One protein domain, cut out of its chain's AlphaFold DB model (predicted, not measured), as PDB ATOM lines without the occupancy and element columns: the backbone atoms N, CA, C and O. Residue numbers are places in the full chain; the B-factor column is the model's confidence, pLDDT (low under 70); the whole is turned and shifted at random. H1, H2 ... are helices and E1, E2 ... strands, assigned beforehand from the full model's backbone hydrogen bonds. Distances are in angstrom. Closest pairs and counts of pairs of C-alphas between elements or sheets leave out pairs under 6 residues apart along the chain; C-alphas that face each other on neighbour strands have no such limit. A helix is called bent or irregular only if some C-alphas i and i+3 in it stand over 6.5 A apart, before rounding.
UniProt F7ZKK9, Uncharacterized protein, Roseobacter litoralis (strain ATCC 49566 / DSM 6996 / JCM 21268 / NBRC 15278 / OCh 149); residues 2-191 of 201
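What this domain is: This is residues 2 to 191 of the 201 residues of an uncharacterized protein of Roseobacter litoralis (strain ATCC 49566 / DSM 6996 / JCM 21268 / NBRC 15278 / OCh 149) (UniProt F7ZKK9). The core is a layer of three helices side by side, H3, H4 and H6, with H4 in the middle running opposite ways to the other two. H2, the longest helix, crosses H3 and H6 on one side, and the hairpin of H7 and H8 packs on the other side through H8 against H4. The printed part has 190 residues, with nine named helices and two short strands in the order H1 H2 E1 H3 H4 E2 H5 H6 H7 H8 H9; E1 and E2 make an antiparallel two-stranded sheet, and the class is mostly helix. The whole is compact, with a radius of gyration of the C-alphas of 16.4 A and spans of 48 by 47 by 34 A.

How they stand to each other: H1, residues 2 to 9, touches H3, residues 48 to 69, the C-alphas of Ala 4 and Gln 53 being closest at 6.3 A. H2, residues 15 to 40, touches H3 with its residues 22 to 26 alone, at a steep tilt of 64 degrees, the closest C-alphas being those of Ala 22 and Phe 55, 6.9 A apart. E1, residues 44 to 46, and E2, residues 94 to 96, are antiparallel, with N 45 and O 95 at 2.8 A and N 95 and O 45 at 2.9 A, within hydrogen-bond range. H3 and H4, residues 73 to 91, form a hairpin at a shallow tilt of 29 degrees, the C-alphas of Ala 54 and Glu 87 being closest at 4.9 A. H5, residues 106 to 109, and H6, residues 111 to 132, touch only at the corner, and only just, with 3 pairs of C-alphas within 8 A, the closest being those of Ala 107 and Tyr 114, 5.4 A apart. H4 and H6 touch at a shallow tilt of 22 degrees, opposite ways, with the C-alphas of Ala 81 and Cys 120 closest at 5.5 A. H7, residues 145 to 157, and H8, residues 161 to 169, form a hairpin, with the C-alphas of Val 155 and Leu 161 closest at 5.7 A. H8 touches H4 at a steep tilt of 53 degrees, the C-alphas of Gly 82 and Ile 163 being closest at 4.1 A. H9, residues 186 to 189, touches no helix. Every O i to N i+4 pair is within hydrogen-bond range in H1, H2, H6, H7 and H8, against 14 of 18 in H3 and 14 of 15 in H4; H5 and H9 are too short for such a pair.

Where its parts are: H1 begins at C-alpha 2, (40.123, 27.780, 10.638). H2 is 37.0 A long, H3 30.2 A, H4 26.8 A, H6 30.9 A and H7 18.9 A. H3 is irregular, C-alphas 64 and 67 being 7.5 A apart, with a kink of 37 degrees near residue 63. H9 ends at C-alpha 189, (-0.703, 43.016, 20.583).

The domain as a whole: The C-alphas farthest apart, of Glu 71 and Glu 100, are 49.3 A from each other. The printed part has no cut. The links H6 to H7 and H8 to H9 are long. The mean pLDDT of the printed part is 87.7; residues 2 to 13, 135 to 138 and 187 to 191 are under 70.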
ATOM      1  N   LYS A   2      39.862  26.589  11.488       33.00
ATOM      2  CA  LYS A   2      40.123  27.780  10.638       33.00
ATOM      3  C   LYS A   2      38.850  28.470  10.116       33.00
ATOM      4  O   LYS A   2      38.757  29.686  10.182       33.00
ATOM      5  N   GLU A   3      37.853  27.706   9.677       42.34
ATOM      6  CA  GLU A   3      36.577  28.260   9.181       42.34
ATOM      7  C   GLU A   3      35.751  28.946  10.279       42.34
ATOM      8  O   GLU A   3      35.189  30.018  10.067       42.34
ATOM      9  N   ALA A   4      35.741  28.374  11.486       42.66
ATOM     10  CA  ALA A   4      35.113  28.993  12.650       42.66
ATOM     11  C   ALA A   4      35.846  30.274  13.087       42.66
ATOM     12  O   ALA A   4      35.209  31.223  13.529       42.66
ATOM     13  N   LEU A   5      37.172  30.336  12.922       45.62
ATOM     14  CA  LEU A   5      37.949  31.547  13.184       45.62
ATOM     15  C   LEU A   5      37.613  32.664  12.182       45.62
ATOM     16  O   LEU A   5      37.345  33.786  12.598       45.62
ATOM     17  N   HIS A   6      37.517  32.341  10.889       54.06
ATOM     18  CA  HIS A   6      37.106  33.300   9.854       54.06
ATOM     19  C   HIS A   6      35.685  33.842  10.068       54.06
ATOM     20  O   HIS A   6      35.406  35.006   9.790       54.06
ATOM     21  N   ALA A   7      34.775  33.032  10.614       48.84
ATOM     22  CA  ALA A   7      33.444  33.489  11.007       48.84
ATOM     23  C   ALA A   7      33.462  34.543  12.133       48.84
ATOM     24  O   ALA A   7      32.561  35.380  12.180       48.84
ATOM     25  N   LEU A   8      34.459  34.496  13.025       46.88
ATOM     26  CA  LEU A   8      34.626  35.414  14.160       46.88
ATOM     27  C   LEU A   8      35.342  36.716  13.761       46.88
ATOM     28  O   LEU A   8      35.093  37.753  14.370       46.88
ATOM     29  N   GLU A   9      36.201  36.669  12.740       49.06
ATOM     30  CA  GLU A   9      36.914  37.834  12.188       49.06
ATOM     31  C   GLU A   9      35.981  38.822  11.467       49.06
ATOM     32  O   GLU A   9      36.251  40.017  11.456       49.06
ATOM     33  N   ASN A  10      34.850  38.345  10.934       50.38
ATOM     34  CA  ASN A  10      33.865  39.161  10.212       50.38
ATOM     35  C   ASN A  10      32.810  39.838  11.117       50.38
ATOM     36  O   ASN A  10      31.813  40.349  10.608       50.38
ATOM     37  N   SER A  11      32.967  39.807  12.447       53.22
ATOM     38  CA  SER A  11      32.052  40.490  13.377       53.22
ATOM     39  C   SER A  11      32.600  41.859  13.789       53.22
ATOM     40  O   SER A  11      33.769  41.945  14.150       53.22
ATOM     41  N   ASP A  12      31.749  42.890  13.868       55.72
ATOM     42  CA  ASP A  12      32.106  44.240  14.362       55.72
ATOM     43  C   ASP A  12      32.521  44.276  15.851       55.72
ATOM     44  O   ASP A  12      32.869  45.320  16.409       55.72
ATOM     45  N   LEU A  13      32.482  43.130  16.536       58.50
ATOM     46  CA  LEU A  13      32.932  42.994  17.911       58.50
ATOM     47  C   LEU A  13      34.433  42.694  17.965       58.50
ATOM     48  O   LEU A  13      34.938  41.905  17.168       58.50
ATOM     49  N   PRO A  14      35.163  43.230  18.964       71.50
ATOM     50  CA  PRO A  14      36.564  42.888  19.152       71.50
ATOM     51  C   PRO A  14      36.731  41.369  19.256       71.50
ATOM     52  O   PRO A  14      36.174  40.759  20.173       71.50
ATOM     53  N   VAL A  15      37.540  40.779  18.369       72.50
ATOM     54  CA  VAL A  15      37.779  39.326  18.240       72.50
ATOM     55  C   VAL A  15      37.968  38.637  19.601       72.50
ATOM     56  O   VAL A  15      37.403  37.577  19.863       72.50
ATOM     57  N   ARG A  16      38.680  39.289  20.533       72.88
ATOM     58  CA  ARG A  16      38.883  38.804  21.909       72.88
ATOM     59  C   ARG A  16      37.577  38.556  22.675       72.88
ATOM     60  O   ARG A  16      37.467  37.545  23.363       72.88
ATOM     61  N   LYS A  17      36.602  39.468  22.598       77.62
ATOM     62  CA  LYS A  17      35.311  39.322  23.294       77.62
ATOM     63  C   LYS A  17      34.515  38.157  22.713       77.62
ATOM     64  O   LYS A  17      33.936  37.388  23.475       77.62
ATOM     65  N   THR A  18      34.530  37.996  21.393       80.81
ATOM     66  CA  THR A  18      33.822  36.903  20.721       80.81
ATOM     67  C   THR A  18      34.440  35.543  21.055       80.81
ATOM     68  O   THR A  18      33.710  34.607  21.367       80.81
ATOM     69  N   ILE A  19      35.774  35.448  21.124       83.31
ATOM     70  CA  ILE A  19      36.477  34.235  21.577       83.31
ATOM     71  C   ILE A  19      36.101  33.868  23.018       83.31
ATOM     72  O   ILE A  19      35.851  32.701  23.306       83.31
ATOM     73  N   LEU A  20      36.052  34.843  23.934       86.06
ATOM     74  CA  LEU A  20      35.667  34.576  25.325       86.06
ATOM     75  C   LEU A  20      34.229  34.057  25.426       86.06
ATOM     76  O   LEU A  20      33.991  33.093  26.146       86.06
ATOM     77  N   ARG A  21      33.299  34.645  24.664       88.81
ATOM     78  CA  ARG A  21      31.906  34.175  24.586       88.81
ATOM     79  C   ARG A  21      31.815  32.755  24.037       88.81
ATOM     80  O   ARG A  21      31.110  31.944  24.618       88.81
ATOM     81  N   ALA A  22      32.566  32.444  22.979       89.62
ATOM     82  CA  ALA A  22      32.611  31.098  22.412       89.62
ATOM     83  C   ALA A  22      33.139  30.075  23.429       89.62
ATOM     84  O   ALA A  22      32.559  29.008  23.601       89.62
ATOM     85  N   ARG A  23      34.222  30.413  24.144       89.62
ATOM     86  CA  ARG A  23      34.799  29.539  25.179       89.62
ATOM     87  C   ARG A  23      33.833  29.295  26.329       89.62
ATOM     88  O   ARG A  23      33.701  28.156  26.761       89.62
ATOM     89  N   TRP A  24      33.186  30.353  26.812       92.12
ATOM     90  CA  TRP A  24      32.165  30.244  27.848       92.12
ATOM     91  C   TRP A  24      31.013  29.354  27.375       92.12
ATOM     92  O   TRP A  24      30.694  28.385  28.049       92.12
ATOM     93  N   PHE A  25      30.488  29.599  26.171       93.12
ATOM     94  CA  PHE A  25      29.390  28.826  25.593       93.12
ATOM     95  C   PHE A  25      29.701  27.328  25.519       93.12
ATOM     96  O   PHE A  25      28.902  26.509  25.964       93.12
ATOM     97  N   VAL A  26      30.881  26.964  25.005       93.50
ATOM     98  CA  VAL A  26      31.303  25.558  24.927       93.50
ATOM     99  C   VAL A  26      31.447  24.941  26.321       93.50
ATOM    100  O   VAL A  26      31.007  23.813  26.518       93.50
ATOM    101  N   SER A  27      32.025  25.661  27.291       94.25
ATOM    102  CA  SER A  27      32.152  25.160  28.670       94.25
ATOM    103  C   SER A  27      30.784  24.909  29.299       94.25
ATOM    104  O   SER A  27      30.515  23.799  29.745       94.25
ATOM    105  N   SER A  28      29.896  25.906  29.248       94.56
ATOM    106  CA  SER A  28      28.552  25.813  29.817       94.56
ATOM    107  C   SER A  28      27.726  24.712  29.160       94.56
ATOM    108  O   SER A  28      27.005  24.003  29.852       94.56
ATOM    109  N   PHE A  29      27.861  24.512  27.845       97.38
ATOM    110  CA  PHE A  29      27.178  23.415  27.161       97.38
ATOM    111  C   PHE A  29      27.681  22.042  27.619       97.38
ATOM    112  O   PHE A  29      26.872  21.150  27.849       97.38
ATOM    113  N   ARG A  30      29.000  21.859  27.779       96.25
ATOM    114  CA  ARG A  30      29.568  20.591  28.274       96.25
ATOM    115  C   ARG A  30      29.116  20.281  29.699       96.25
ATOM    116  O   ARG A  30      28.764  19.145  29.988       96.25
ATOM    117  N   GLU A  31      29.131  21.284  30.572       94.75
ATOM    118  CA  GLU A  31      28.673  21.147  31.958       94.75
ATOM    119  C   GLU A  31      27.183  20.784  32.011       94.75
ATOM    120  O   GLU A  31      26.798  19.856  32.719       94.75
ATOM    121  N   PHE A  32      26.359  21.453  31.198       95.75
ATOM    122  CA  PHE A  32      24.932  21.156  31.100       95.75
ATOM    123  C   PHE A  32      24.665  19.754  30.538       95.75
ATOM    124  O   PHE A  32      23.840  19.027  31.083       95.75
ATOM    125  N   LEU A  33      25.387  19.353  29.485       96.62
ATOM    126  CA  LEU A  33      25.300  18.012  28.906       96.62
ATOM    127  C   LEU A  33      25.589  16.949  29.969       96.62
ATOM    128  O   LEU A  33      24.780  16.045  30.131       96.62
ATOM    129  N   ALA A  34      26.671  17.096  30.736       95.12
ATOM    130  CA  ALA A  34      27.026  16.138  31.783       95.12
ATOM    131  C   ALA A  34      25.958  16.042  32.893       95.12
ATOM    132  O   ALA A  34      25.669  14.944  33.370       95.12
ATOM    133  N   SER A  35      25.347  17.168  33.288       94.25
ATOM    134  CA  SER A  35      24.224  17.161  34.242       94.25
ATOM    135  C   SER A  35      23.020  16.413  33.671       94.25
ATOM    136  O   SER A  35      22.446  15.553  34.333       94.25
ATOM    137  N   LEU A  36      22.678  16.684  32.409       92.88
ATOM    138  CA  LEU A  36      21.532  16.069  31.751       92.88
ATOM    139  C   LEU A  36      21.717  14.559  31.544       92.88
ATOM    140  O   LEU A  36      20.771  13.796  31.729       92.88
ATOM    141  N   GLU A  37      22.917  14.108  31.176       93.94
ATOM    142  CA  GLU A  37      23.240  12.677  31.081       93.94
ATOM    143  C   GLU A  37      23.053  11.982  32.435       93.94
ATOM    144  O   GLU A  37      22.486  10.893  32.499       93.94
ATOM    145  N   HIS A  38      23.472  12.632  33.527       92.56
ATOM    146  CA  HIS A  38      23.290  12.103  34.877       92.56
ATOM    147  C   HIS A  38      21.809  12.001  35.271       92.56
ATOM    148  O   HIS A  38      21.397  10.998  35.851       92.56
ATOM    149  N   GLU A  39      21.006  13.011  34.935       90.69
ATOM    150  CA  GLU A  39      19.573  13.061  35.252       90.69
ATOM    151  C   GLU A  39      18.738  12.082  34.416       90.69
ATOM    152  O   GLU A  39      17.810  11.458  34.927       90.69
ATOM    153  N   THR A  40      19.055  11.949  33.128       90.69
ATOM    154  CA  THR A  40      18.259  11.162  32.168       90.69
ATOM    155  C   THR A  40      18.771   9.737  31.974       90.69
ATOM    156  O   THR A  40      18.074   8.908  31.387       90.69
ATOM    157  N   GLY A  41      19.998   9.448  32.416       91.69
ATOM    158  CA  GLY A  41      20.682   8.180  32.169       91.69
ATOM    159  C   GLY A  41      21.071   7.952  30.704       91.69
ATOM    160  O   GLY A  41      21.457   6.840  30.349       91.69
ATOM    161  N   LYS A  42      20.956   8.966  29.834       92.31
ATOM    162  CA  LYS A  42      21.322   8.862  28.416       92.31
ATOM    163  C   LYS A  42      22.797   9.161  28.206       92.31
ATOM    164  O   LYS A  42      23.361  10.012  28.876       92.31
ATOM    165  N   THR A  43      23.403   8.466  27.244       94.44
ATOM    166  CA  THR A  43      24.784   8.712  26.814       94.44
ATOM    167  C   THR A  43      24.791   9.474  25.495       94.44
ATOM    168  O   THR A  43      24.208   9.035  24.499       94.44
ATOM    169  N   LEU A  44      25.459  10.620  25.495       95.62
ATOM    170  CA  LEU A  44      25.474  11.629  24.450       95.62
ATOM    171  C   LEU A  44      26.927  11.943  24.066       95.62
ATOM    172  O   LEU A  44      27.755  12.333  24.883       95.62
ATOM    173  N   SER A  45      27.251  11.810  22.783       97.12
ATOM    174  CA  SER A  45      28.564  12.177  22.249       97.12
ATOM    175  C   SER A  45      28.534  13.587  21.667       97.12
ATOM    176  O   SER A  45      27.644  13.901  20.880       97.12
ATOM    177  N   LEU A  46      29.506  14.428  22.032       97.81
ATOM    178  CA  LEU A  46      29.620  15.817  21.576       97.81
ATOM    179  C   LEU A  46      30.701  15.988  20.496       97.81
ATOM    180  O   LEU A  46      31.877  15.711  20.722       97.81
ATOM    181  N   ASP A  47      30.315  16.573  19.365       98.19
ATOM    182  CA  ASP A  47      31.199  17.157  18.358       98.19
ATOM    183  C   ASP A  47      31.340  18.671  18.596       98.19
ATOM    184  O   ASP A  47      30.477  19.494  18.270       98.19
ATOM    185  N   GLU A  48      32.480  19.061  19.156       94.56
ATOM    186  CA  GLU A  48      32.761  20.457  19.493       94.56
ATOM    187  C   GLU A  48      32.939  21.362  18.276       94.56
ATOM    188  O   GLU A  48      32.697  22.570  18.353       94.56
ATOM    189  N   ALA A  49      33.361  20.804  17.138       94.50
ATOM    190  CA  ALA A  49      33.505  21.583  15.919       94.50
ATOM    191  C   ALA A  49      32.127  21.987  15.386       94.50
ATOM    192  O   ALA A  49      31.963  23.124  14.934       94.50
ATOM    193  N   LYS A  50      31.135  21.095  15.466       97.62
ATOM    194  CA  LYS A  50      29.733  21.417  15.165       97.62
ATOM    195  C   LYS A  50      29.134  22.372  16.192       97.62
ATOM    196  O   LYS A  50      28.444  23.311  15.802       97.62
ATOM    197  N   LEU A  51      29.450  22.206  17.480       97.50
ATOM    198  CA  LEU A  51      28.960  23.112  18.527       97.50
ATOM    199  C   LEU A  51      29.450  24.547  18.293       97.50
ATOM    200  O   LEU A  51      28.682  25.504  18.389       97.50
ATOM    201  N   LEU A  52      30.723  24.701  17.927       94.69
ATOM    202  CA  LEU A  52      31.288  26.007  17.607       94.69
ATOM    203  C   LEU A  52      30.664  26.610  16.339       94.69
ATOM    204  O   LEU A  52      30.433  27.818  16.296       94.69
ATOM    205  N   GLN A  53      30.357  25.792  15.326       95.62
ATOM    206  CA  GLN A  53      29.634  26.250  14.135       95.62
ATOM    207  C   GLN A  53      28.225  26.750  14.481       95.62
ATOM    208  O   GLN A  53      27.849  27.835  14.027       95.62
ATOM    209  N   ALA A  54      27.498  26.022  15.336       97.38
ATOM    210  CA  ALA A  54      26.190  26.436  15.835       97.38
ATOM    211  C   ALA A  54      26.274  27.775  16.578       97.38
ATOM    212  O   ALA A  54      25.543  28.708  16.242       97.38
ATOM    213  N   PHE A  55      27.234  27.918  17.500       95.94
ATOM    214  CA  PHE A  55      27.487  29.179  18.200       95.94
ATOM    215  C   PHE A  55      27.753  30.328  17.221       95.94
ATOM    216  O   PHE A  55      27.126  31.381  17.318       95.94
ATOM    217  N   SER A  56      28.663  30.146  16.260       93.88
ATOM    218  CA  SER A  56      29.006  31.198  15.299       93.88
ATOM    219  C   SER A  56      27.812  31.600  14.428       93.88
ATOM    220  O   SER A  56      27.619  32.788  14.159       93.88
ATOM    221  N   ALA A  57      26.999  30.640  13.981       95.50
ATOM    222  CA  ALA A  57      25.803  30.918  13.188       95.50
ATOM    223  C   ALA A  57      24.718  31.639  14.000       95.50
ATOM    224  O   ALA A  57      24.122  32.611  13.515       95.50
ATOM    225  N   TRP A  58      24.517  31.215  15.248       96.69
ATOM    226  CA  TRP A  58      23.579  31.836  16.174       96.69
ATOM    227  C   TRP A  58      23.998  33.270  16.470       96.69
ATOM    228  O   TRP A  58      23.209  34.197  16.300       96.69
ATOM    229  N   PHE A  59      25.269  33.467  16.813       93.25
ATOM    230  CA  PHE A  59      25.815  34.763  17.176       93.25
ATOM    231  C   PHE A  59      25.662  35.802  16.061       93.25
ATOM    232  O   PHE A  59      25.250  36.932  16.315       93.25
ATOM    233  N   ARG A  60      25.913  35.409  14.804       91.94
ATOM    234  CA  ARG A  60      25.654  36.276  13.642       91.94
ATOM    235  C   ARG A  60      24.176  36.636  13.509       91.94
ATOM    236  O   ARG A  60      23.854  37.797  13.280       91.94
ATOM    237  N   SER A  61      23.281  35.660  13.674       92.50
ATOM    238  CA  SER A  61      21.830  35.884  13.593       92.50
ATOM    239  C   SER A  61      21.322  36.795  14.714       92.50
ATOM    240  O   SER A  61      20.452  37.634  14.484       92.50
ATOM    241  N   PHE A  62      21.899  36.652  15.908       91.56
ATOM    242  CA  PHE A  62      21.627  37.483  17.072       91.56
ATOM    243  C   PHE A  62      22.082  38.931  16.855       91.56
ATOM    244  O   PHE A  62      21.301  39.856  17.060       91.56
ATOM    245  N   GLU A  63      23.317  39.174  16.418       90.06
ATOM    246  CA  GLU A  63      23.785  40.552  16.207       90.06
ATOM    247  C   GLU A  63      23.024  41.237  15.056       90.06
ATOM    248  O   GLU A  63      22.671  42.411  15.163       90.06
ATOM    249  N   ALA A  64      22.650  40.489  14.009       90.44
ATOM    250  CA  ALA A  64      21.925  41.016  12.851       90.44
ATOM    251  C   ALA A  64      20.522  41.567  13.165       90.44
ATOM    252  O   ALA A  64      19.995  42.348  12.377       90.44
ATOM    253  N   GLN A  65      19.888  41.164  14.272       91.50
ATOM    254  CA  GLN A  65      18.523  41.602  14.612       91.50
ATOM    255  C   GLN A  65      18.427  42.360  15.937       91.50
ATOM    256  O   GLN A  65      17.402  42.988  16.204       91.50
ATOM    257  N   LYS A  66      19.504  42.394  16.730       86.94
ATOM    258  CA  LYS A  66      19.532  43.013  18.062       86.94
ATOM    259  C   LYS A  66      19.126  44.485  18.063       86.94
ATOM    260  O   LYS A  66      18.511  44.948  19.020       86.94
ATOM    261  N   PHE A  67      19.420  45.228  16.994       86.62
ATOM    262  CA  PHE A  67      19.051  46.643  16.889       86.62
ATOM    263  C   PHE A  67      17.531  46.885  16.921       86.62
ATOM    264  O   PHE A  67      17.102  47.982  17.267       86.62
ATOM    265  N   LYS A  68      16.715  45.871  16.594       86.94
ATOM    266  CA  LYS A  68      15.244  45.932  16.638       86.94
ATOM    267  C   LYS A  68      14.682  45.777  18.057       86.94
ATOM    268  O   LYS A  68      13.503  46.028  18.274       86.94
ATOM    269  N   ALA A  69      15.504  45.357  19.018       84.94
ATOM    270  CA  ALA A  69      15.083  44.973  20.363       84.94
ATOM    271  C   ALA A  69      15.079  46.115  21.394       84.94
ATOM    272  O   ALA A  69      14.947  45.830  22.579       84.94
ATOM    273  N   GLN A  70      15.250  47.377  20.979       83.62
ATOM    274  CA  GLN A  70      15.522  48.509  21.885       83.62
ATOM    275  C   GLN A  70      14.585  48.557  23.103       83.62
ATOM    276  O   GLN A  70      15.051  48.434  24.233       83.62
ATOM    277  N   GLU A  71      13.275  48.660  22.873       84.44
ATOM    278  CA  GLU A  71      12.263  48.701  23.941       84.44
ATOM    279  C   GLU A  71      11.721  47.309  24.315       84.44
ATOM    280  O   GLU A  71      11.057  47.146  25.334       84.44
ATOM    281  N   HIS A  72      12.042  46.285  23.520       88.50
ATOM    282  CA  HIS A  72      11.496  44.926  23.623       88.50
ATOM    283  C   HIS A  72      12.586  43.898  23.949       88.50
ATOM    284  O   HIS A  72      12.608  42.793  23.404       88.50
ATOM    285  N   ARG A  73      13.522  44.270  24.832       89.00
ATOM    286  CA  ARG A  73      14.683  43.431  25.162       89.00
ATOM    287  C   ARG A  73      14.279  42.065  25.710       89.00
ATOM    288  O   ARG A  73      14.917  41.092  25.343       89.00
ATOM    289  N   LEU A  74      13.232  41.996  26.535       87.81
ATOM    290  CA  LEU A  74      12.745  40.738  27.109       87.81
ATOM    291  C   LEU A  74      12.219  39.781  26.024       87.81
ATOM    292  O   LEU A  74      12.680  38.649  25.946       87.81
ATOM    293  N   GLU A  75      11.344  40.260  25.129       90.12
ATOM    294  CA  GLU A  75      10.849  39.481  23.975       90.12
ATOM    295  C   GLU A  75      12.011  38.993  23.093       90.12
ATOM    296  O   GLU A  75      11.998  37.885  22.555       90.12
ATOM    297  N   TYR A  76      13.054  39.815  22.966       92.81
ATOM    298  CA  TYR A  76      14.234  39.453  22.199       92.81
ATOM    299  C   TYR A  76      15.058  38.333  22.838       92.81
ATOM    300  O   TYR A  76      15.703  37.589  22.106       92.81
ATOM    301  N   VAL A  77      15.043  38.182  24.168       92.75
ATOM    302  CA  VAL A  77      15.737  37.073  24.844       92.75
ATOM    303  C   VAL A  77      15.107  35.736  24.455       92.75
ATOM    304  O   VAL A  77      15.845  34.842  24.036       92.75
ATOM    305  N   THR A  78      13.772  35.605  24.497       93.56
ATOM    306  CA  THR A  78      13.099  34.374  24.040       93.56
ATOM    307  C   THR A  78      13.416  34.096  22.571       93.56
ATOM    308  O   THR A  78      13.863  33.003  22.227       93.56
ATOM    309  N   PHE A  79      13.274  35.103  21.705       95.31
ATOM    310  CA  PHE A  79      13.580  34.957  20.280       95.31
ATOM    311  C   PHE A  79      15.042  34.544  20.030       95.31
ATOM    312  O   PHE A  79      15.320  33.668  19.211       95.31
ATOM    313  N   ALA A  80      15.993  35.144  20.750       96.38
ATOM    314  CA  ALA A  80      17.412  34.828  20.645       96.38
ATOM    315  C   ALA A  80      17.733  33.392  21.084       96.38
ATOM    316  O   ALA A  80      18.598  32.758  20.474       96.38
ATOM    317  N   ALA A  81      17.047  32.873  22.102       96.69
ATOM    318  CA  ALA A  81      17.162  31.475  22.505       96.69
ATOM    319  C   ALA A  81      16.522  30.529  21.469       96.69
ATOM    320  O   ALA A  81      17.107  29.497  21.145       96.69
ATOM    321  N   GLY A  82      15.419  30.925  20.826       97.69
ATOM    322  CA  GLY A  82      14.865  30.199  19.676       97.69
ATOM    323  C   GLY A  82      15.824  30.152  18.476       97.69
ATOM    324  O   GLY A  82      15.995  29.104  17.850       97.69
ATOM    325  N   LEU A  83      16.525  31.256  18.176       98.19
ATOM    326  CA  LEU A  83      17.595  31.267  17.166       98.19
ATOM    327  C   LEU A  83      18.720  30.291  17.524       98.19
ATOM    328  O   LEU A  83      19.293  29.669  16.633       98.19
ATOM    329  N   MET A  84      19.056  30.181  18.810       98.38
ATOM    330  CA  MET A  84      20.074  29.247  19.287       98.38
ATOM    331  C   MET A  84      19.630  27.807  19.042       98.38
ATOM    332  O   MET A  84      20.377  27.047  18.430       98.38
ATOM    333  N   LEU A  85      18.391  27.466  19.414       98.62
ATOM    334  CA  LEU A  85      17.814  26.143  19.177       98.62
ATOM    335  C   LEU A  85      17.840  25.771  17.693       98.62
ATOM    336  O   LEU A  85      18.274  24.671  17.350       98.62
ATOM    337  N   ARG A  86      17.453  26.695  16.804       98.56
ATOM    338  CA  ARG A  86      17.527  26.492  15.347       98.56
ATOM    339  C   ARG A  86      18.919  26.048  14.905       98.56
ATOM    340  O   ARG A  86      19.040  25.109  14.123       98.56
ATOM    341  N   GLU A  87      19.970  26.724  15.363       98.56
ATOM    342  CA  GLU A  87      21.335  26.370  14.959       98.56
ATOM    343  C   GLU A  87      21.810  25.067  15.607       98.56
ATOM    344  O   GLU A  87      22.485  24.279  14.949       98.56
ATOM    345  N   MET A  88      21.415  24.787  16.849       98.38
ATOM    346  CA  MET A  88      21.710  23.505  17.496       98.38
ATOM    347  C   MET A  88      21.089  22.333  16.727       98.38
ATOM    348  O   MET A  88      21.785  21.362  16.441       98.38
ATOM    349  N   VAL A  89      19.827  22.456  16.305       98.25
ATOM    350  CA  VAL A  89      19.152  21.453  15.464       98.25
ATOM    351  C   VAL A  89      19.814  21.353  14.086       98.25
ATOM    352  O   VAL A  89      20.078  20.250  13.617       98.25
ATOM    353  N   ARG A  90      20.142  22.487  13.451       98.31
ATOM    354  CA  ARG A  90      20.769  22.517  12.117       98.31
ATOM    355  C   ARG A  90      22.121  21.813  12.084       98.31
ATOM    356  O   ARG A  90      22.399  21.068  11.148       98.31
ATOM    357  N   PHE A  91      22.993  22.120  13.042       98.31
ATOM    358  CA  PHE A  91      24.349  21.574  13.062       98.31
ATOM    359  C   PHE A  91      24.425  20.218  13.762       98.31
ATOM    360  O   PHE A  91      25.386  19.492  13.511       98.31
ATOM    361  N   ALA A  92      23.442  19.884  14.605       98.06
ATOM    362  CA  ALA A  92      23.343  18.635  15.359       98.06
ATOM    363  C   ALA A  92      24.691  18.230  15.995       98.06
ATOM    364  O   ALA A  92      25.311  17.242  15.582       98.06
ATOM    365  N   PRO A  93      25.212  19.027  16.953       98.31
ATOM    366  CA  PRO A  93      26.527  18.791  17.542       98.31
ATOM    367  C   PRO A  93      26.577  17.593  18.487       98.31
ATOM    368  O   PRO A  93      27.655  17.239  18.942       98.31
ATOM    369  N   VAL A  94      25.439  16.992  18.814       98.25
ATOM    370  CA  VAL A  94      25.351  15.867  19.745       98.25
ATOM    371  C   VAL A  94      24.716  14.683  19.040       98.25
ATOM    372  O   VAL A  94      23.860  14.862  18.177       98.25
ATOM    373  N   THR A  95      25.146  13.482  19.398       97.94
ATOM    374  CA  THR A  95      24.553  12.225  18.939       97.94
ATOM    375  C   THR A  95      24.324  11.331  20.144       97.94
ATOM    376  O   THR A  95      25.254  11.090  20.915       97.94
ATOM    377  N   ALA A  96      23.095  10.859  20.320       95.69
ATOM    378  CA  ALA A  96      22.768   9.895  21.352       95.69
ATOM    379  C   ALA A  96      23.230   8.498  20.941       95.69
ATOM    380  O   ALA A  96      23.171   8.123  19.769       95.69
ATOM    381  N   GLN A  97      23.690   7.717  21.914       92.69
ATOM    382  CA  GLN A  97      23.866   6.287  21.700       92.69
ATOM    383  C   GLN A  97      22.496   5.609  21.618       92.69
ATOM    384  O   GLN A  97      21.577   5.958  22.362       92.69
ATOM    385  N   GLU A  98      22.359   4.659  20.694       83.81
ATOM    386  CA  GLU A  98      21.145   3.854  20.599       83.81
ATOM    387  C   GLU A  98      20.976   3.005  21.860       83.81
ATOM    388  O   GLU A  98      21.922   2.402  22.364       83.81
ATOM    389  N   ASP A  99      19.745   2.977  22.353       82.31
ATOM    390  CA  ASP A  99      19.326   2.248  23.541       82.31
ATOM    391  C   ASP A  99      17.965   1.597  23.237       82.31
ATOM    392  O   ASP A  99      17.136   2.179  22.526       82.31
ATOM    393  N   GLU A 100      17.748   0.383  23.743       75.12
ATOM    394  CA  GLU A 100      16.544  -0.430  23.507       75.12
ATOM    395  C   GLU A 100      15.361  -0.026  24.411       75.12
ATOM    396  O   GLU A 100      14.290  -0.628  24.346       75.12
ATOM    397  N   GLY A 101      15.534   1.001  25.251       78.88
ATOM    398  CA  GLY A 101      14.517   1.485  26.183       78.88
ATOM    399  C   GLY A 101      13.257   2.096  25.547       78.88
ATOM    400  O   GLY A 101      13.224   2.501  24.380       78.88
ATOM    401  N   GLU A 102      12.208   2.204  26.366       82.12
ATOM    402  CA  GLU A 102      10.935   2.827  25.994       82.12
ATOM    403  C   GLU A 102      11.098   4.319  25.642       82.12
ATOM    404  O   GLU A 102      11.910   5.047  26.218       82.12
ATOM    405  N   ARG A 103      10.309   4.775  24.662       86.88
ATOM    406  CA  ARG A 103      10.336   6.139  24.102       86.88
ATOM    407  C   ARG A 103       9.074   6.921  24.470       86.88
ATOM    408  O   ARG A 103       8.423   7.513  23.611       86.88
ATOM    409  N   ASP A 104       8.697   6.843  25.739       90.50
ATOM    410  CA  ASP A 104       7.475   7.404  26.324       90.50
ATOM    411  C   ASP A 104       7.676   8.797  26.948       90.50
ATOM    412  O   ASP A 104       6.705   9.494  27.245       90.50
ATOM    413  N   GLN A 105       8.927   9.231  27.104       91.94
ATOM    414  CA  GLN A 105       9.292  10.539  27.633       91.94
ATOM    415  C   GLN A 105      10.099  11.327  26.602       91.94
ATOM    416  O   GLN A 105      10.851  10.740  25.828       91.94
ATOM    417  N   PRO A 106      10.028  12.667  26.598       94.69
ATOM    418  CA  PRO A 106      10.797  13.492  25.667       94.69
ATOM    419  C   PRO A 106      12.299  13.181  25.624       94.69
ATOM    420  O   PRO A 106      12.875  13.033  24.545       94.69
ATOM    421  N   ALA A 107      12.909  13.008  26.800       93.38
ATOM    422  CA  ALA A 107      14.327  12.704  26.956       93.38
ATOM    423  C   ALA A 107      14.727  11.327  26.399       93.38
ATOM    424  O   ALA A 107      15.879  11.143  26.015       93.38
ATOM    425  N   THR A 108      13.804  10.362  26.338       93.44
ATOM    426  CA  THR A 108      14.046   9.031  25.757       93.44
ATOM    427  C   THR A 108      13.611   8.948  24.293       93.44
ATOM    428  O   THR A 108      14.222   8.226  23.509       93.44
ATOM    429  N   PHE A 109      12.600   9.725  23.901       95.50
ATOM    430  CA  PHE A 109      12.083   9.820  22.540       95.50
ATOM    431  C   PHE A 109      13.060  10.498  21.577       95.50
ATOM    432  O   PHE A 109      13.285   9.990  20.473       95.50
ATOM    433  N   TRP A 110      13.631  11.637  21.980       96.25
ATOM    434  CA  TRP A 110      14.618  12.372  21.191       96.25
ATOM    435  C   TRP A 110      15.644  13.064  22.106       96.25
ATOM    436  O   TRP A 110      15.532  14.268  22.359       96.25
ATOM    437  N   PRO A 111      16.651  12.320  22.605       96.19
ATOM    438  CA  PRO A 111      17.602  12.827  23.594       96.19
ATOM    439  C   PRO A 111      18.360  14.082  23.138       96.19
ATOM    440  O   PRO A 111      18.544  15.016  23.919       96.19
ATOM    441  N   GLU A 112      18.766  14.152  21.867       97.69
ATOM    442  CA  GLU A 112      19.489  15.307  21.326       97.69
ATOM    443  C   GLU A 112      18.606  16.553  21.293       97.69
ATOM    444  O   GLU A 112      19.019  17.619  21.747       97.69
ATOM    445  N   GLY A 113      17.371  16.417  20.798       97.62
ATOM    446  CA  GLY A 113      16.402  17.509  20.799       97.62
ATOM    447  C   GLY A 113      16.078  17.969  22.218       97.62
ATOM    448  O   GLY A 113      16.043  19.174  22.477       97.62
ATOM    449  N   TYR A 114      15.909  17.021  23.147       97.44
ATOM    450  CA  TYR A 114      15.668  17.299  24.561       97.44
ATOM    451  C   TYR A 114      16.792  18.113  25.199       97.44
ATOM    452  O   TYR A 114      16.525  19.133  25.841       97.44
ATOM    453  N   LEU A 115      18.048  17.725  24.956       98.00
ATOM    454  CA  LEU A 115      19.217  18.485  25.387       98.00
ATOM    455  C   LEU A 115      19.203  19.908  24.823       98.00
ATOM    456  O   LEU A 115      19.420  20.862  25.570       98.00
ATOM    457  N   TYR A 116      18.947  20.072  23.523       98.50
ATOM    458  CA  TYR A 116      19.018  21.391  22.891       98.50
ATOM    459  C   TYR A 116      17.948  22.342  23.420       98.50
ATOM    460  O   TYR A 116      18.269  23.486  23.740       98.50
ATOM    461  N   VAL A 117      16.700  21.884  23.547       98.06
ATOM    462  CA  VAL A 117      15.611  22.703  24.105       98.06
ATOM    463  C   VAL A 117      15.908  23.049  25.560       98.06
ATOM    464  O   VAL A 117      15.883  24.228  25.907       98.06
ATOM    465  N   SER A 118      16.261  22.059  26.387       96.69
ATOM    466  CA  SER A 118      16.527  22.266  27.817       96.69
ATOM    467  C   SER A 118      17.676  23.246  28.048       96.69
ATOM    468  O   SER A 118      17.559  24.156  28.867       96.69
ATOM    469  N   PHE A 119      18.757  23.136  27.272       97.31
ATOM    470  CA  PHE A 119      19.868  24.082  27.344       97.31
ATOM    471  C   PHE A 119      19.443  25.500  26.929       97.31
ATOM    472  O   PHE A 119      19.801  26.476  27.588       97.31
ATOM    473  N   CYS A 120      18.656  25.637  25.855       97.31
ATOM    474  CA  CYS A 120      18.178  26.946  25.403       97.31
ATOM    475  C   CYS A 120      17.238  27.612  26.413       97.31
ATOM    476  O   CYS A 120      17.321  28.828  26.600       97.31
ATOM    477  N   LEU A 121      16.393  26.827  27.085       94.81
ATOM    478  CA  LEU A 121      15.549  27.288  28.185       94.81
ATOM    479  C   LEU A 121      16.396  27.758  29.369       94.81
ATOM    480  O   LEU A 121      16.242  28.894  29.801       94.81
ATOM    481  N   ALA A 122      17.365  26.953  29.810       93.19
ATOM    482  CA  ALA A 122      18.242  27.317  30.922       93.19
ATOM    483  C   ALA A 122      19.013  28.624  30.660       93.19
ATOM    484  O   ALA A 122      19.101  29.486  31.533       93.19
ATOM    485  N   VAL A 123      19.536  28.813  29.442       93.50
ATOM    486  CA  VAL A 123      20.214  30.064  29.054       93.50
ATOM    487  C   VAL A 123      19.243  31.246  29.028       93.50
ATOM    488  O   VAL A 123      19.593  32.323  29.512       93.50
ATOM    489  N   ARG A 124      18.035  31.073  28.472       93.44
ATOM    490  CA  ARG A 124      16.989  32.110  28.480       93.44
ATOM    491  C   ARG A 124      16.664  32.527  29.909       93.44
ATOM    492  O   ARG A 124      16.689  33.720  30.204       93.44
ATOM    493  N   ASP A 125      16.375  31.561  30.768       90.25
ATOM    494  CA  ASP A 125      15.893  31.806  32.122       90.25
ATOM    495  C   ASP A 125      16.977  32.481  32.967       90.25
ATOM    496  O   ASP A 125      16.696  33.483  33.622       90.25
ATOM    497  N   ALA A 126      18.239  32.053  32.834       89.50
ATOM    498  CA  ALA A 126      19.375  32.716  33.472       89.50
ATOM    499  C   ALA A 126      19.531  34.185  33.033       89.50
ATOM    500  O   ALA A 126      19.814  35.056  33.854       89.50
ATOM    501  N   VAL A 127      19.326  34.493  31.744       89.69
ATOM    502  CA  VAL A 127      19.371  35.880  31.250       89.69
ATOM    503  C   VAL A 127      18.186  36.691  31.775       89.69
ATOM    504  O   VAL A 127      18.365  37.847  32.151       89.69
ATOM    505  N   ILE A 128      16.983  36.114  31.812       88.12
ATOM    506  CA  ILE A 128      15.786  36.786  32.334       88.12
ATOM    507  C   ILE A 128      15.956  37.115  33.822       88.12
ATOM    508  O   ILE A 128      15.713  38.252  34.235       88.12
ATOM    509  N   GLU A 129      16.429  36.154  34.610       84.69
ATOM    510  CA  GLU A 129      16.682  36.335  36.037       84.69
ATOM    511  C   GLU A 129      17.750  37.411  36.277       84.69
ATOM    512  O   GLU A 129      17.531  38.349  37.048       84.69
ATOM    513  N   GLN A 130      18.876  37.339  35.562       85.25
ATOM    514  CA  GLN A 130      19.999  38.257  35.751       85.25
ATOM    515  C   GLN A 130      19.701  39.689  35.278       85.25
ATOM    516  O   GLN A 130      20.027  40.647  35.980       85.25
ATOM    517  N   ASP A 131      19.116  39.853  34.089       86.50
ATOM    518  CA  ASP A 131      18.982  41.168  33.446       86.50
ATOM    519  C   ASP A 131      17.648  41.861  33.768       86.50
ATOM    520  O   ASP A 131      17.540  43.078  33.585       86.50
ATOM    521  N   PHE A 132      16.634  41.117  34.228       83.31
ATOM    522  CA  PHE A 132      15.285  41.645  34.473       83.31
ATOM    523  C   PHE A 132      14.744  41.344  35.876       83.31
ATOM    524  O   PHE A 132      13.692  41.878  36.225       83.31
ATOM    525  N   SER A 133      15.441  40.535  36.687       81.75
ATOM    526  CA  SER A 133      14.996  40.139  38.037       81.75
ATOM    527  C   SER A 133      13.593  39.520  38.051       81.75
ATOM    528  O   SER A 133      12.830  39.691  39.002       81.75
ATOM    529  N   LEU A 134      13.243  38.820  36.971       77.19
ATOM    530  CA  LEU A 134      11.996  38.079  36.842       77.19
ATOM    531  C   LEU A 134      12.277  36.597  37.078       77.19
ATOM    532  O   LEU A 134      13.270  36.067  36.587       77.19
ATOM    533  N   SER A 135      11.374  35.924  37.787       69.12
ATOM    534  CA  SER A 135      11.339  34.464  37.780       69.12
ATOM    535  C   SER A 135      10.645  34.039  36.489       69.12
ATOM    536  O   SER A 135       9.503  34.432  36.245       69.12
ATOM    537  N   ALA A 136      11.364  33.331  35.621       61.22
ATOM    538  CA  ALA A 136      10.781  32.801  34.401       61.22
ATOM    539  C   ALA A 136       9.830  31.655  34.770       61.22
ATOM    540  O   ALA A 136      10.242  30.685  35.403       61.22
ATOM    541  N   ASP A 137       8.555  31.789  34.397       57.69
ATOM    542  CA  ASP A 137       7.598  30.693  34.522       57.69
ATOM    543  C   ASP A 137       8.027  29.582  33.553       57.69
ATOM    544  O   ASP A 137       8.350  29.838  32.386       57.69
ATOM    545  N   THR A 138       8.158  28.374  34.092       69.75
ATOM    546  CA  THR A 138       8.857  27.247  33.465       69.75
ATOM    547  C   THR A 138       8.142  26.759  32.211       69.75
ATOM    548  O   THR A 138       6.933  26.895  32.099       69.75
ATOM    549  N   ALA A 139       8.891  26.168  31.270       77.88
ATOM    550  CA  ALA A 139       8.403  25.677  29.978       77.88
ATOM    551  C   ALA A 139       7.257  24.646  30.120       77.88
ATOM    552  O   ALA A 139       7.528  23.448  30.283       77.88
ATOM    553  N   PRO A 140       5.972  25.055  30.029       78.81
ATOM    554  CA  PRO A 140       4.858  24.205  30.454       78.81
ATOM    555  C   PRO A 140       4.659  22.983  29.552       78.81
ATOM    556  O   PRO A 140       4.055  21.994  29.962       78.81
ATOM    557  N   LYS A 141       5.170  23.040  28.317       85.50
ATOM    558  CA  LYS A 141       5.045  21.963  27.329       85.50
ATOM    559  C   LYS A 141       6.259  21.045  27.265       85.50
ATOM    560  O   LYS A 141       6.273  20.128  26.448       85.50
ATOM    561  N   LEU A 142       7.268  21.239  28.120       89.31
ATOM    562  CA  LEU A 142       8.488  20.428  28.067       89.31
ATOM    563  C   LEU A 142       8.205  18.933  28.290       89.31
ATOM    564  O   LEU A 142       8.883  18.099  27.701       89.31
ATOM    565  N   GLY A 143       7.175  18.593  29.072       90.25
ATOM    566  CA  GLY A 143       6.738  17.211  29.305       90.25
ATOM    567  C   GLY A 143       5.740  16.645  28.283       90.25
ATOM    568  O   GLY A 143       5.423  15.462  28.351       90.25
ATOM    569  N   ASP A 144       5.222  17.446  27.344       93.25
ATOM    570  CA  ASP A 144       4.191  16.994  26.402       93.25
ATOM    571  C   ASP A 144       4.799  16.283  25.187       93.25
ATOM    572  O   ASP A 144       5.187  16.913  24.198       93.25
ATOM    573  N   LEU A 145       4.827  14.948  25.225       94.81
ATOM    574  CA  LEU A 145       5.379  14.119  24.151       94.81
ATOM    575  C   LEU A 145       4.751  14.402  22.773       94.81
ATOM    576  O   LEU A 145       5.438  14.300  21.758       94.81
ATOM    577  N   ARG A 146       3.473  14.800  22.695       94.81
ATOM    578  CA  ARG A 146       2.836  15.133  21.409       94.81
ATOM    579  C   ARG A 146       3.476  16.367  20.776       94.81
ATOM    580  O   ARG A 146       3.700  16.381  19.563       94.81
ATOM    581  N   THR A 147       3.792  17.377  21.584       95.50
ATOM    582  CA  THR A 147       4.529  18.564  21.131       95.50
ATOM    583  C   THR A 147       5.904  18.167  20.591       95.50
ATOM    584  O   THR A 147       6.298  18.646  19.530       95.50
ATOM    585  N   TRP A 148       6.591  17.215  21.229       97.44
ATOM    586  CA  TRP A 148       7.888  16.705  20.767       97.44
ATOM    587  C   TRP A 148       7.840  15.968  19.431       97.44
ATOM    588  O   TRP A 148       8.735  16.159  18.606       97.44
ATOM    589  N   TRP A 149       6.806  15.161  19.192       96.69
ATOM    590  CA  TRP A 149       6.589  14.533  17.886       96.69
ATOM    591  C   TRP A 149       6.442  15.580  16.785       96.69
ATOM    592  O   TRP A 149       7.181  15.539  15.802       96.69
ATOM    593  N   SER A 150       5.548  16.550  17.001       96.69
ATOM    594  CA  SER A 150       5.316  17.648  16.061       96.69
ATOM    595  C   SER A 150       6.597  18.443  15.816       96.69
ATOM    596  O   SER A 150       6.977  18.676  14.671       96.69
ATOM    597  N   PHE A 151       7.313  18.796  16.885       98.00
ATOM    598  CA  PHE A 151       8.573  19.525  16.807       98.00
ATOM    599  C   PHE A 151       9.595  18.785  15.946       98.00
ATOM    600  O   PHE A 151      10.104  19.362  14.987       98.00
ATOM    601  N   ARG A 152       9.858  17.505  16.244       97.50
ATOM    602  CA  ARG A 152      10.852  16.693  15.529       97.50
ATOM    603  C   ARG A 152      10.527  16.541  14.045       97.50
ATOM    604  O   ARG A 152      11.431  16.636  13.220       97.50
ATOM    605  N   GLU A 153       9.261  16.302  13.720       97.00
ATOM    606  CA  GLU A 153       8.788  16.183  12.338       97.00
ATOM    607  C   GLU A 153       8.979  17.502  11.578       97.00
ATOM    608  O   GLU A 153       9.651  17.543  10.550       97.00
ATOM    609  N   ASN A 154       8.479  18.603  12.137       97.62
ATOM    610  CA  ASN A 154       8.451  19.894  11.456       97.62
ATOM    611  C   ASN A 154       9.845  20.508  11.278       97.62
ATOM    612  O   ASN A 154      10.117  21.103  10.241       97.62
ATOM    613  N   VAL A 155      10.761  20.360  12.243       97.38
ATOM    614  CA  VAL A 155      12.124  20.909  12.079       97.38
ATOM    615  C   VAL A 155      12.997  20.112  11.123       97.38
ATOM    616  O   VAL A 155      13.998  20.643  10.639       97.38
ATOM    617  N   ASN A 156      12.625  18.863  10.842       94.75
ATOM    618  CA  ASN A 156      13.243  18.090   9.776       94.75
ATOM    619  C   ASN A 156      12.818  18.607   8.388       94.75
ATOM    620  O   ASN A 156      13.591  18.496   7.439       94.75
ATOM    621  N   GLU A 157      11.626  19.207   8.274       95.06
ATOM    622  CA  GLU A 157      11.145  19.856   7.047       95.06
ATOM    623  C   GLU A 157      11.642  21.307   6.915       95.06
ATOM    624  O   GLU A 157      12.209  21.677   5.885       95.06
ATOM    625  N   ASP A 158      11.485  22.125   7.960       97.06
ATOM    626  CA  ASP A 158      12.005  23.494   8.039       97.06
ATOM    627  C   ASP A 158      12.579  23.791   9.427       97.06
ATOM    628  O   ASP A 158      11.869  24.049  10.403       97.06
ATOM    629  N   VAL A 159      13.908  23.860   9.501       97.25
ATOM    630  CA  VAL A 159      14.624  24.142  10.748       97.25
ATOM    631  C   VAL A 159      14.245  25.488  11.377       97.25
ATOM    632  O   VAL A 159      14.381  25.651  12.588       97.25
ATOM    633  N   ASN A 160      13.749  26.468  10.607       96.69
ATOM    634  CA  ASN A 160      13.322  27.750  11.176       96.69
ATOM    635  C   ASN A 160      12.126  27.601  12.119       96.69
ATOM    636  O   ASN A 160      11.991  28.422  13.029       96.69
ATOM    637  N   LEU A 161      11.311  26.552  11.962       97.56
ATOM    638  CA  LEU A 161      10.198  26.265  12.866       97.56
ATOM    639  C   LEU A 161      10.669  26.008  14.299       97.56
ATOM    640  O   LEU A 161       9.890  26.220  15.224       97.56
ATOM    641  N   ALA A 162      11.949  25.681  14.515       98.06
ATOM    642  CA  ALA A 162      12.523  25.568  15.852       98.06
ATOM    643  C   ALA A 162      12.317  26.824  16.709       98.06
ATOM    644  O   ALA A 162      12.133  26.711  17.915       98.06
ATOM    645  N   ILE A 163      12.293  28.014  16.100       97.62
ATOM    646  CA  ILE A 163      12.064  29.268  16.829       97.62
ATOM    647  C   ILE A 163      10.611  29.338  17.315       97.62
ATOM    648  O   ILE A 163      10.374  29.655  18.474       97.62
ATOM    649  N   GLY A 164       9.651  28.982  16.454       96.12
ATOM    650  CA  GLY A 164       8.233  28.947  16.818       96.12
ATOM    651  C   GLY A 164       7.925  27.865  17.855       96.12
ATOM    652  O   GLY A 164       7.223  28.122  18.825       96.12
ATOM    653  N   PHE A 165       8.516  26.675  17.722       97.06
ATOM    654  CA  PHE A 165       8.398  25.642  18.754       97.06
ATOM    655  C   PHE A 165       9.036  26.064  20.074       97.06
ATOM    656  O   PHE A 165       8.509  25.723  21.123       97.06
ATOM    657  N   PHE A 166      10.133  26.826  20.054       96.75
ATOM    658  CA  PHE A 166      10.706  27.366  21.283       96.75
ATOM    659  C   PHE A 166       9.753  28.350  21.973       96.75
ATOM    660  O   PHE A 166       9.546  28.222  23.177       96.75
ATOM    661  N   GLU A 167       9.133  29.269  21.218       93.81
ATOM    662  CA  GLU A 167       8.049  30.138  21.713       93.81
ATOM    663  C   GLU A 167       6.910  29.281  22.314       93.81
ATOM    664  O   GLU A 167       6.447  29.549  23.421       93.81
ATOM    665  N   ASP A 168       6.523  28.187  21.647       94.00
ATOM    666  CA  ASP A 168       5.472  27.281  22.128       94.00
ATOM    667  C   ASP A 168       5.862  26.557  23.428       94.00
ATOM    668  O   ASP A 168       5.054  26.454  24.354       94.00
ATOM    669  N   PHE A 169       7.113  26.089  23.528       93.94
ATOM    670  CA  PHE A 169       7.641  25.409  24.711       93.94
ATOM    671  C   PHE A 169       7.594  26.291  25.953       93.94
ATOM    672  O   PHE A 169       7.312  25.766  27.028       93.94
ATOM    673  N   VAL A 170       7.828  27.600  25.812       90.94
ATOM    674  CA  VAL A 170       7.746  28.579  26.912       90.94
ATOM    675  C   VAL A 170       6.331  29.127  27.140       90.94
ATOM    676  O   VAL A 170       6.144  30.003  27.979       90.94
ATOM    677  N   GLY A 171       5.326  28.621  26.416       88.50
ATOM    678  CA  GLY A 171       3.928  29.042  26.553       88.50
ATOM    679  C   GLY A 171       3.595  30.382  25.886       88.50
ATOM    680  O   GLY A 171       2.528  30.943  26.135       88.50
ATOM    681  N   GLU A 172       4.483  30.902  25.040       89.25
ATOM    682  CA  GLU A 172       4.228  32.083  24.218       89.25
ATOM    683  C   GLU A 172       3.463  31.692  22.942       89.25
ATOM    684  O   GLU A 172       3.367  30.522  22.578       89.25
ATOM    685  N   THR A 173       2.883  32.673  22.242       87.50
ATOM    686  CA  THR A 173       2.210  32.402  20.963       87.50
ATOM    687  C   THR A 173       3.216  32.445  19.812       87.50
ATOM    688  O   THR A 173       3.746  33.528  19.523       87.50
ATOM    689  N   PRO A 174       3.428  31.331  19.094       90.88
ATOM    690  CA  PRO A 174       4.458  31.268  18.069       90.88
ATOM    691  C   PRO A 174       4.142  32.081  16.813       90.88
ATOM    692  O   PRO A 174       2.980  32.203  16.410       90.88
ATOM    693  N   ASN A 175       5.174  32.560  16.115       89.25
ATOM    694  CA  ASN A 175       5.037  33.019  14.726       89.25
ATOM    695  C   ASN A 175       5.470  31.950  13.729       89.25
ATOM    696  O   ASN A 175       6.616  31.919  13.285       89.25
ATOM    697  N   TRP A 176       4.507  31.135  13.315       92.19
ATOM    698  CA  TRP A 176       4.711  30.081  12.321       92.19
ATOM    699  C   TRP A 176       5.000  30.604  10.907       92.19
ATOM    700  O   TRP A 176       5.642  29.913  10.125       92.19
ATOM    701  N   THR A 177       4.568  31.824  10.569       89.62
ATOM    702  CA  THR A 177       4.707  32.372   9.208       89.62
ATOM    703  C   THR A 177       6.108  32.911   8.936       89.62
ATOM    704  O   THR A 177       6.646  32.744   7.845       89.62
ATOM    705  N   MET A 178       6.698  33.611   9.909       88.88
ATOM    706  CA  MET A 178       8.043  34.193   9.792       88.88
ATOM    707  C   MET A 178       8.848  33.988  11.084       88.88
ATOM    708  O   MET A 178       9.251  34.970  11.718       88.88
ATOM    709  N   PRO A 179       9.110  32.731  11.481       90.56
ATOM    710  CA  PRO A 179       9.763  32.422  12.752       90.56
ATOM    711  C   PRO A 179      11.184  32.993  12.832       90.56
ATOM    712  O   PRO A 179      11.649  33.349  13.903       90.56
ATOM    713  N   GLY A 180      11.871  33.168  11.695       91.50
ATOM    714  CA  GLY A 180      13.221  33.742  11.631       91.50
ATOM    715  C   GLY A 180      13.320  35.263  11.808       91.50
ATOM    716  O   GLY A 180      14.438  35.788  11.843       91.50
ATOM    717  N   LEU A 181      12.195  35.985  11.890       90.38
ATOM    718  CA  LEU A 181      12.170  37.448  11.959       90.38
ATOM    719  C   LEU A 181      11.635  37.942  13.301       90.38
ATOM    720  O   LEU A 181      10.461  37.760  13.639       90.38
ATOM    721  N   PHE A 182      12.482  38.673  14.027       91.69
ATOM    722  CA  PHE A 182      12.054  39.324  15.257       91.69
ATOM    723  C   PHE A 182      11.038  40.428  14.949       91.69
ATOM    724  O   PHE A 182      11.314  41.343  14.164       91.69
ATOM    725  N   THR A 183       9.867  40.336  15.579       87.62
ATOM    726  CA  THR A 183       8.783  41.320  15.479       87.62
ATOM    727  C   THR A 183       8.505  41.884  16.874       87.62
ATOM    728  O   THR A 183       7.881  41.187  17.672       87.62
ATOM    729  N   PRO A 184       8.957  43.111  17.184       85.31
ATOM    730  CA  PRO A 184       8.780  43.698  18.510       85.31
ATOM    731  C   PRO A 184       7.304  43.937  18.861       85.31
ATOM    732  O   PRO A 184       6.500  44.294  17.994       85.31
ATOM    733  N   GLY A 185       6.955  43.791  20.140       80.75
ATOM    734  CA  GLY A 185       5.643  44.143  20.684       80.75
ATOM    735  C   GLY A 185       4.542  43.141  20.353       80.75
ATOM    736  O   GLY A 185       3.358  43.469  20.482       80.75
ATOM    737  N   ARG A 186       4.903  41.924  19.926       79.12
ATOM    738  CA  ARG A 186       3.921  40.886  19.584       79.12
ATOM    739  C   ARG A 186       3.157  40.429  20.824       79.12
ATOM    740  O   ARG A 186       1.937  40.315  20.760       79.12
ATOM    741  N   MET A 187       3.854  40.284  21.954       65.38
ATOM    742  CA  MET A 187       3.226  39.920  23.228       65.38
ATOM    743  C   MET A 187       2.183  40.949  23.682       65.38
ATOM    744  O   MET A 187       1.124  40.576  24.173       65.38
ATOM    745  N   ARG A 188       2.435  42.252  23.466       58.09
ATOM    746  CA  ARG A 188       1.458  43.314  23.776       58.09
ATOM    747  C   ARG A 188       0.236  43.276  22.864       58.09
ATOM    748  O   ARG A 188      -0.870  43.396  23.359       58.09
ATOM    749  N   LYS A 189       0.414  43.078  21.553       53.66
ATOM    750  CA  LYS A 189      -0.703  43.016  20.583       53.66
ATOM    751  C   LYS A 189      -1.631  41.806  20.758       53.66
ATOM    752  O   LYS A 189      -2.669  41.737  20.109       53.66
ATOM    753  N   GLN A 190      -1.247  40.825  21.571       50.06
ATOM    754  CA  GLN A 190      -2.084  39.663  21.889       50.06
ATOM    755  C   GLN A 190      -2.944  39.870  23.145       50.06
ATOM    756  O   GLN A 190      -3.885  39.107  23.373       50.06
ATOM    757  N   LEU A 191      -2.669  40.933  23.906       46.06
ATOM    758  CA  LEU A 191      -3.448  41.420  25.038       46.06
ATOM    759  C   LEU A 191      -4.111  42.752  24.636       46.06
ATOM    760  O   LEU A 191      -3.563  43.815  24.907       46.06
TER     761      LEU A 191